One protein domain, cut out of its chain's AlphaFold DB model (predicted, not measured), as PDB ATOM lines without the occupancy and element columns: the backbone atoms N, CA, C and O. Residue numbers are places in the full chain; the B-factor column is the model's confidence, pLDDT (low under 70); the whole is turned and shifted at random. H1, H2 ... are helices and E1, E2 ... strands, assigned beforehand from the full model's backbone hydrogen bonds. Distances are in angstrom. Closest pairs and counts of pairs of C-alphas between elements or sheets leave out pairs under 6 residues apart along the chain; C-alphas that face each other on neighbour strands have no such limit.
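This is residues 16 to 62 of the 66 residues of the protein "DUF1883 domain-containing protein" of Nonomuraea endophytica (UniProt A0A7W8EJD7). The model is a two-stranded ribbon folded back on itself like a U: one half is E2 with E3, in the middle of the domain, and the other half, E1 with E4, lies loosely over it, partly face to face with few contacts. The helix H1, in the loop between E2 and E3, makes the end of the domain away from the fold at residues 20 to 25 and 53 to 56. The printed part has 47 residues with four named strands and one named helix, in the order E1, E2, H1, E3, E4, and its class is mixed, helices and strands. The sheets, E2 - E3 and E1 - E4, are each antiparallel. The whole is flat, spanning 29 by 22 by 11 A, and only just loose, close to compact, with a radius of gyration of the C-alphas of 11.6 A.

E2 is residues 26 to 30, 13.0 A from first to last C-alpha, beginning at C-alpha 26 (319.367, 326.088, 252.091). Its neighbour E3 is residues 48 to 52, 12.4 A long. E1 is residues 16 to 19, 9.7 A long, beginning at C-alpha 16 (324.587, 312.660, 264.118). E4 is residues 57 to 60, 10.0 A long, ending at C-alpha 60 (320.897, 311.464, 261.808). H1 is residues 33 to 41, 12.5 A long.

E2 and E3 are antiparallel neighbours, with 169 degrees between their directions. The C-alphas of Arg 27 and Phe 51 face each other at 4.2 A. N 28 and O 50 are within hydrogen-bond range at 2.9 A, as are N 48 and O 30 at 2.8 A. The closest C-alphas of E3 and E4 are those of Gly 49 and Leu 59, 6.7 A apart. Those of E2 and E4 are Leu 30 and Leu 59, 7.8 A apart. E4 and E1 are antiparallel neighbours at 156 degrees. N 17 and O 59 are within hydrogen-bond range at 2.8 A, and N 57 and O 19 at 2.9 A. E1 and E2 are only just apart, with a closest C-alpha distance of 8.3 A. E1 and E3 are apart, and H1 is apart from E1 and from E4. In H1 every O i to N i+4 pair is within hydrogen-bond range.

The two C-alphas farthest apart are those of Asp 41 and Pro 56, 29.8 A. The first and last printed C-alphas, of Arg 16 and Pro 62, are 9.6 A apart. The links E2 to H1 and E3 to E4 are tight, the links E1 to E2 and H1 to E3 are short, and no link is long. The printed part has no cut. Its mean pLDDT is 85.7, and no printed residue is under 70.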
ATOM      1  N   ARG A  16     325.248 311.358 264.188       83.75
ATOM      2  CA  ARG A  16     324.587 312.660 264.118       83.75
ATOM      3  C   ARG A  16     325.544 313.698 263.575       83.75
ATOM      4  O   ARG A  16     326.669 313.825 264.054       83.75
ATOM      5  N   PHE A  17     325.059 314.445 262.602       83.06
ATOM      6  CA  PHE A  17     325.753 315.554 261.988       83.06
ATOM      7  C   PHE A  17     325.047 316.844 262.345       83.06
ATOM      8  O   PHE A  17     323.852 316.996 262.099       83.06
ATOM      9  N   GLU A  18     325.809 317.777 262.901       86.69
ATOM     10  CA  GLU A  18     325.359 319.143 263.097       86.69
ATOM     11  C   GLU A  18     325.831 319.982 261.909       86.69
ATOM     12  O   GLU A  18     327.027 320.060 261.616       86.69
ATOM     13  N   VAL A  19     324.883 320.583 261.199       83.88
ATOM     14  CA  VAL A  19     325.138 321.444 260.048       83.88
ATOM     15  C   VAL A  19     324.766 322.871 260.425       83.88
ATOM     16  O   VAL A  19     323.592 323.207 260.600       83.88
ATOM     17  N   GLU A  20     325.776 323.730 260.535       85.19
ATOM     18  CA  GLU A  20     325.576 325.160 260.747       85.19
ATOM     19  C   GLU A  20     325.348 325.879 259.416       85.19
ATOM     20  O   GLU A  20     326.218 325.930 258.541       85.19
ATOM     21  N   LEU A  21     324.173 326.489 259.275       82.06
ATOM     22  CA  LEU A  21     323.820 327.277 258.103       82.06
ATOM     23  C   LEU A  21     324.069 328.752 258.382       82.06
ATOM     24  O   LEU A  21     323.486 329.342 259.292       82.06
ATOM     25  N   ARG A  22     324.920 329.381 257.567       78.44
ATOM     26  CA  ARG A  22     325.244 330.801 257.715       78.44
ATOM     27  C   ARG A  22     324.748 331.609 256.522       78.44
ATOM     28  O   ARG A  22     325.317 331.547 255.438       78.44
ATOM     29  N   GLY A  23     323.730 332.433 256.760       75.81
ATOM     30  CA  GLY A  23     323.316 333.520 255.867       75.81
ATOM     31  C   GLY A  23     321.940 333.353 255.224       75.81
ATOM     32  O   GLY A  23     321.180 334.317 255.196       75.81
ATOM     33  N   SER A  24     321.590 332.180 254.700       74.31
ATOM     34  CA  SER A  24     320.296 331.963 254.036       74.31
ATOM     35  C   SER A  24     319.833 330.519 254.154       74.31
ATOM     36  O   SER A  24     320.651 329.614 254.296       74.31
ATOM     37  N   SER A  25     318.517 330.333 254.072       82.25
ATOM     38  CA  SER A  25     317.878 329.024 254.021       82.25
ATOM     39  C   SER A  25     318.428 328.204 252.857       82.25
ATOM     40  O   SER A  25     318.468 328.697 251.724       82.25
ATOM     41  N   CYS A  26     318.834 326.968 253.117       84.38
ATOM     42  CA  CYS A  26     319.367 326.088 252.091       84.38
ATOM     43  C   CYS A  26     318.835 324.667 252.242       84.38
ATOM     44  O   CYS A  26     318.316 324.258 253.281       84.38
ATOM     45  N   ARG A  27     318.972 323.903 251.163       87.06
ATOM     46  CA  ARG A  27     318.654 322.482 251.166       87.06
ATOM     47  C   ARG A  27     319.865 321.716 251.672       87.06
ATOM     48  O   ARG A  27     320.947 321.862 251.107       87.06
ATOM     49  N   VAL A  28     319.671 320.927 252.717       86.69
ATOM     50  CA  VAL A  28     320.679 319.997 253.215       86.69
ATOM     51  C   VAL A  28     320.248 318.603 252.796       86.69
ATOM     52  O   VAL A  28     319.143 318.167 253.125       86.69
ATOM     53  N   CYS A  29     321.110 317.941 252.030       88.31
ATOM     54  CA  CYS A  29     320.881 316.602 251.518       88.31
ATOM     55  C   CYS A  29     322.007 315.694 252.008       88.31
ATOM     56  O   CYS A  29     323.170 315.926 251.681       88.31
ATOM     57  N   LEU A  30     321.644 314.675 252.773       87.69
ATOM     58  CA  LEU A  30     322.495 313.556 253.135       87.69
ATOM     59  C   LEU A  30     322.161 312.400 252.196       87.69
ATOM     60  O   LEU A  30     321.005 312.007 252.078       87.69
ATOM     61  N   MET A  31     323.163 311.892 251.501       87.62
ATOM     62  CA  MET A  31     323.022 310.834 250.509       87.62
ATOM     63  C   MET A  31     324.307 310.017 250.482       87.62
ATOM     64  O   MET A  31     325.346 310.495 250.954       87.62
ATOM     65  N   ASP A  32     324.236 308.803 249.959       86.88
ATOM     66  CA  ASP A  32     325.425 307.999 249.742       86.88
ATOM     67  C   ASP A  32     326.136 308.390 248.430       86.88
ATOM     68  O   ASP A  32     325.821 309.394 247.777       86.88
ATOM     69  N   ALA A  33     327.151 307.610 248.066       86.88
ATOM     70  CA  ALA A  33     327.926 307.863 246.863       86.88
ATOM     71  C   ALA A  33     327.144 307.590 245.565       86.88
ATOM     72  O   ALA A  33     327.404 308.277 244.575       86.88
ATOM     73  N   GLU A  34     326.233 306.615 245.546       88.69
ATOM     74  CA  GLU A  34     325.450 306.242 244.363       88.69
ATOM     75  C   GLU A  34     324.405 307.328 244.070       88.69
ATOM     76  O   GLU A  34     324.358 307.869 242.959       88.69
ATOM     77  N   GLU A  35     323.682 307.770 245.094       90.00
ATOM     78  CA  GLU A  35     322.673 308.823 245.028       90.00
ATOM     79  C   GLU A  35     323.304 310.171 244.661       90.00
ATOM     80  O   GLU A  35     322.725 310.962 243.906       90.00
ATOM     81  N   TYR A  36     324.526 310.433 245.138       88.81
ATOM     82  CA  TYR A  36     325.276 311.622 244.740       88.81
ATOM     83  C   TYR A  36     325.665 311.601 243.259       88.81
ATOM     84  O   TYR A  36     325.587 312.643 242.600       88.81
ATOM     85  N   GLN A  37     326.044 310.443 242.705       89.69
ATOM     86  CA  GLN A  37     326.262 310.326 241.258       89.69
ATOM     87  C   GLN A  37     324.958 310.547 240.487       89.69
ATOM     88  O   GLN A  37     324.945 311.357 239.561       89.69
ATOM     89  N   ALA A  38     323.844 309.950 240.920       92.19
ATOM     90  CA  ALA A  38     322.536 310.170 240.303       92.19
ATOM     91  C   ALA A  38     322.120 311.657 240.316       92.19
ATOM     92  O   ALA A  38     321.627 312.174 239.313       92.19
ATOM     93  N   TYR A  39     322.395 312.392 241.401       89.00
ATOM     94  CA  TYR A  39     322.187 313.845 241.461       89.00
ATOM     95  C   TYR A  39     323.017 314.608 240.412       89.00
ATOM     96  O   TYR A  39     322.508 315.545 239.785       89.00
ATOM     97  N   LEU A  40     324.284 314.230 240.206       89.81
ATOM     98  CA  LEU A  40     325.152 314.846 239.194       89.81
ATOM     99  C   LEU A  40     324.674 314.542 237.769       89.81
ATOM    100  O   LEU A  40     324.672 315.440 236.920       89.81
ATOM    101  N   ASP A  41     324.222 313.311 237.541       92.06
ATOM    102  CA  ASP A  41     323.683 312.837 236.266       92.06
ATOM    103  C   ASP A  41     322.247 313.327 235.998       92.06
ATOM    104  O   ASP A  41     321.737 313.173 234.887       92.06
ATOM    105  N   GLN A  42     321.625 314.004 236.975       88.31
ATOM    106  CA  GLN A  42     320.230 314.467 236.950       88.31
ATOM    107  C   GLN A  42     319.216 313.323 236.791       88.31
ATOM    108  O   GLN A  42     318.130 313.523 236.239       88.31
ATOM    109  N   ASP A  43     319.571 312.139 237.281       93.31
ATOM    110  CA  ASP A  43     318.679 310.988 237.362       93.31
ATOM    111  C   ASP A  43     317.827 311.050 238.646       93.31
ATOM    112  O   ASP A  43     317.899 312.003 239.432       93.31
ATOM    113  N   ALA A  44     316.974 310.054 238.858       90.69
ATOM    114  CA  ALA A  44     316.259 309.879 240.110       90.69
ATOM    115  C   ALA A  44     317.250 309.559 241.242       90.69
ATOM    116  O   ALA A  44     318.021 308.610 241.148       90.69
ATOM    117  N   TYR A  45     317.203 310.349 242.315       90.31
ATOM    118  CA  TYR A  45     318.010 310.153 243.516       90.31
ATOM    119  C   TYR A  45     317.142 310.300 244.763       90.31
ATOM    120  O   TYR A  45     316.184 311.085 244.787       90.31
ATOM    121  N   GLU A  46     317.517 309.580 245.813       88.88
ATOM    122  CA  GLU A  46     316.958 309.736 247.148       88.88
ATOM    123  C   GLU A  46     317.940 310.503 248.037       88.88
ATOM    124  O   GLU A  46     319.128 310.635 247.747       88.88
ATOM    125  N   TYR A  47     317.422 311.143 249.079       88.69
ATOM    126  CA  TYR A  47     318.253 311.853 250.042       88.69
ATOM    127  C   TYR A  47     317.500 312.010 251.355       88.69
ATOM    128  O   TYR A  47     316.280 312.195 251.388       88.69
ATOM    129  N   TYR A  48     318.262 312.019 252.436       86.75
ATOM    130  CA  TYR A  48     317.803 312.330 253.775       86.75
ATOM    131  C   TYR A  48     318.038 313.808 254.082       86.75
ATOM    132  O   TYR A  48     319.029 314.410 253.666       86.75
ATOM    133  N   GLY A  49     317.108 314.420 254.808       86.44
ATOM    134  CA  GLY A  49     317.132 315.847 255.120       86.44
ATOM    135  C   GLY A  49     316.034 316.619 254.398       86.44
ATOM    136  O   GLY A  49     314.925 316.122 254.206       86.44
ATOM    137  N   GLY A  50     316.309 317.869 254.035       87.50
ATOM    138  CA  GLY A  50     315.262 318.778 253.589       87.50
ATOM    139  C   GLY A  50     315.718 320.218 253.412       87.50
ATOM    140  O   GLY A  50     316.906 320.522 253.306       87.50
ATOM    141  N   PHE A  51     314.742 321.117 253.323       88.00
ATOM    142  CA  PHE A  51     314.987 322.552 253.256       88.00
ATOM    143  C   PHE A  51     314.933 323.141 254.659       88.00
ATOM    144  O   PHE A  51     313.914 323.015 255.336       88.00
ATOM    145  N   TYR A  52     316.019 323.787 255.067       87.00
ATOM    146  CA  TYR A  52     316.150 324.360 256.396       87.00
ATOM    147  C   TYR A  52     316.385 325.861 256.289       87.00
ATOM    148  O   TYR A  52     317.251 326.329 255.547       87.00
ATOM    149  N   ASP A  53     315.600 326.620 257.042       84.69
ATOM    150  CA  ASP A  53     315.705 328.069 257.202       84.69
ATOM    151  C   ASP A  53     316.267 328.485 258.571       84.69
ATOM    152  O   ASP A  53     316.523 329.667 258.800       84.69
ATOM    153  N   ALA A  54     316.526 327.511 259.448       78.38
ATOM    154  CA  ALA A  54     317.095 327.691 260.777       78.38
ATOM    155  C   ALA A  54     318.353 326.828 260.980       78.38
ATOM    156  O   ALA A  54     318.540 325.812 260.314       78.38
ATOM    157  N   SER A  55     319.212 327.256 261.908       80.56
ATOM    158  CA  SER A  55     320.485 326.620 262.275       80.56
ATOM    159  C   SER A  55     320.588 326.517 263.806       80.56
ATOM    160  O   SER A  55     320.121 327.446 264.476       80.56
ATOM    161  N   PRO A  56     321.238 325.479 264.371       83.94
ATOM    162  CA  PRO A  56     321.851 324.332 263.689       83.94
ATOM    163  C   PRO A  56     320.823 323.309 263.193       83.94
ATOM    164  O   PRO A  56     319.733 323.180 263.749       83.94
ATOM    165  N   VAL A  57     321.179 322.595 262.125       84.81
ATOM    166  CA  VAL A  57     320.404 321.471 261.594       84.81
ATOM    167  C   VAL A  57     321.058 320.176 262.048       84.81
ATOM    168  O   VAL A  57     322.213 319.925 261.718       84.81
ATOM    169  N   GLU A  58     320.315 319.343 262.767       86.25
ATOM    170  CA  GLU A  58     320.761 317.999 263.130       86.25
ATOM    171  C   GLU A  58     320.232 316.979 262.115       86.25
ATOM    172  O   GLU A  58     319.027 316.894 261.864       86.25
ATOM    173  N   LEU A  59     321.145 316.205 261.530       84.44
ATOM    174  CA  LEU A  59     320.848 315.088 260.636       84.44
ATOM    175  C   LEU A  59     321.377 313.803 261.253       84.44
ATOM    176  O   LEU A  59     322.549 313.716 261.611       84.44
ATOM    177  N   GLU A  60     320.518 312.800 261.364       83.62
ATOM    178  CA  GLU A  60     320.897 311.464 261.808       83.62
ATOM    179  C   GLU A  60     321.018 310.550 260.589       83.62
ATOM    180  O   GLU A  60     320.146 310.563 259.716       83.62
ATOM    181  N   VAL A  61     322.103 309.775 260.518       79.62
ATOM    182  CA  VAL A  61     322.233 308.710 259.520       79.62
ATOM    183  C   VAL A  61     321.182 307.652 259.845       79.62
ATOM    184  O   VAL A  61     321.245 307.090 260.947       79.62
ATOM    185  N   PRO A  62     320.235 307.379 258.931       72.94
ATOM    186  CA  PRO A  62     319.201 306.387 259.167       72.94
ATOM    187  C   PRO A  62     319.840 305.029 259.456       72.94
ATOM    188  O   PRO A  62     320.899 304.689 258.923       72.94
TER     189      PRO A  62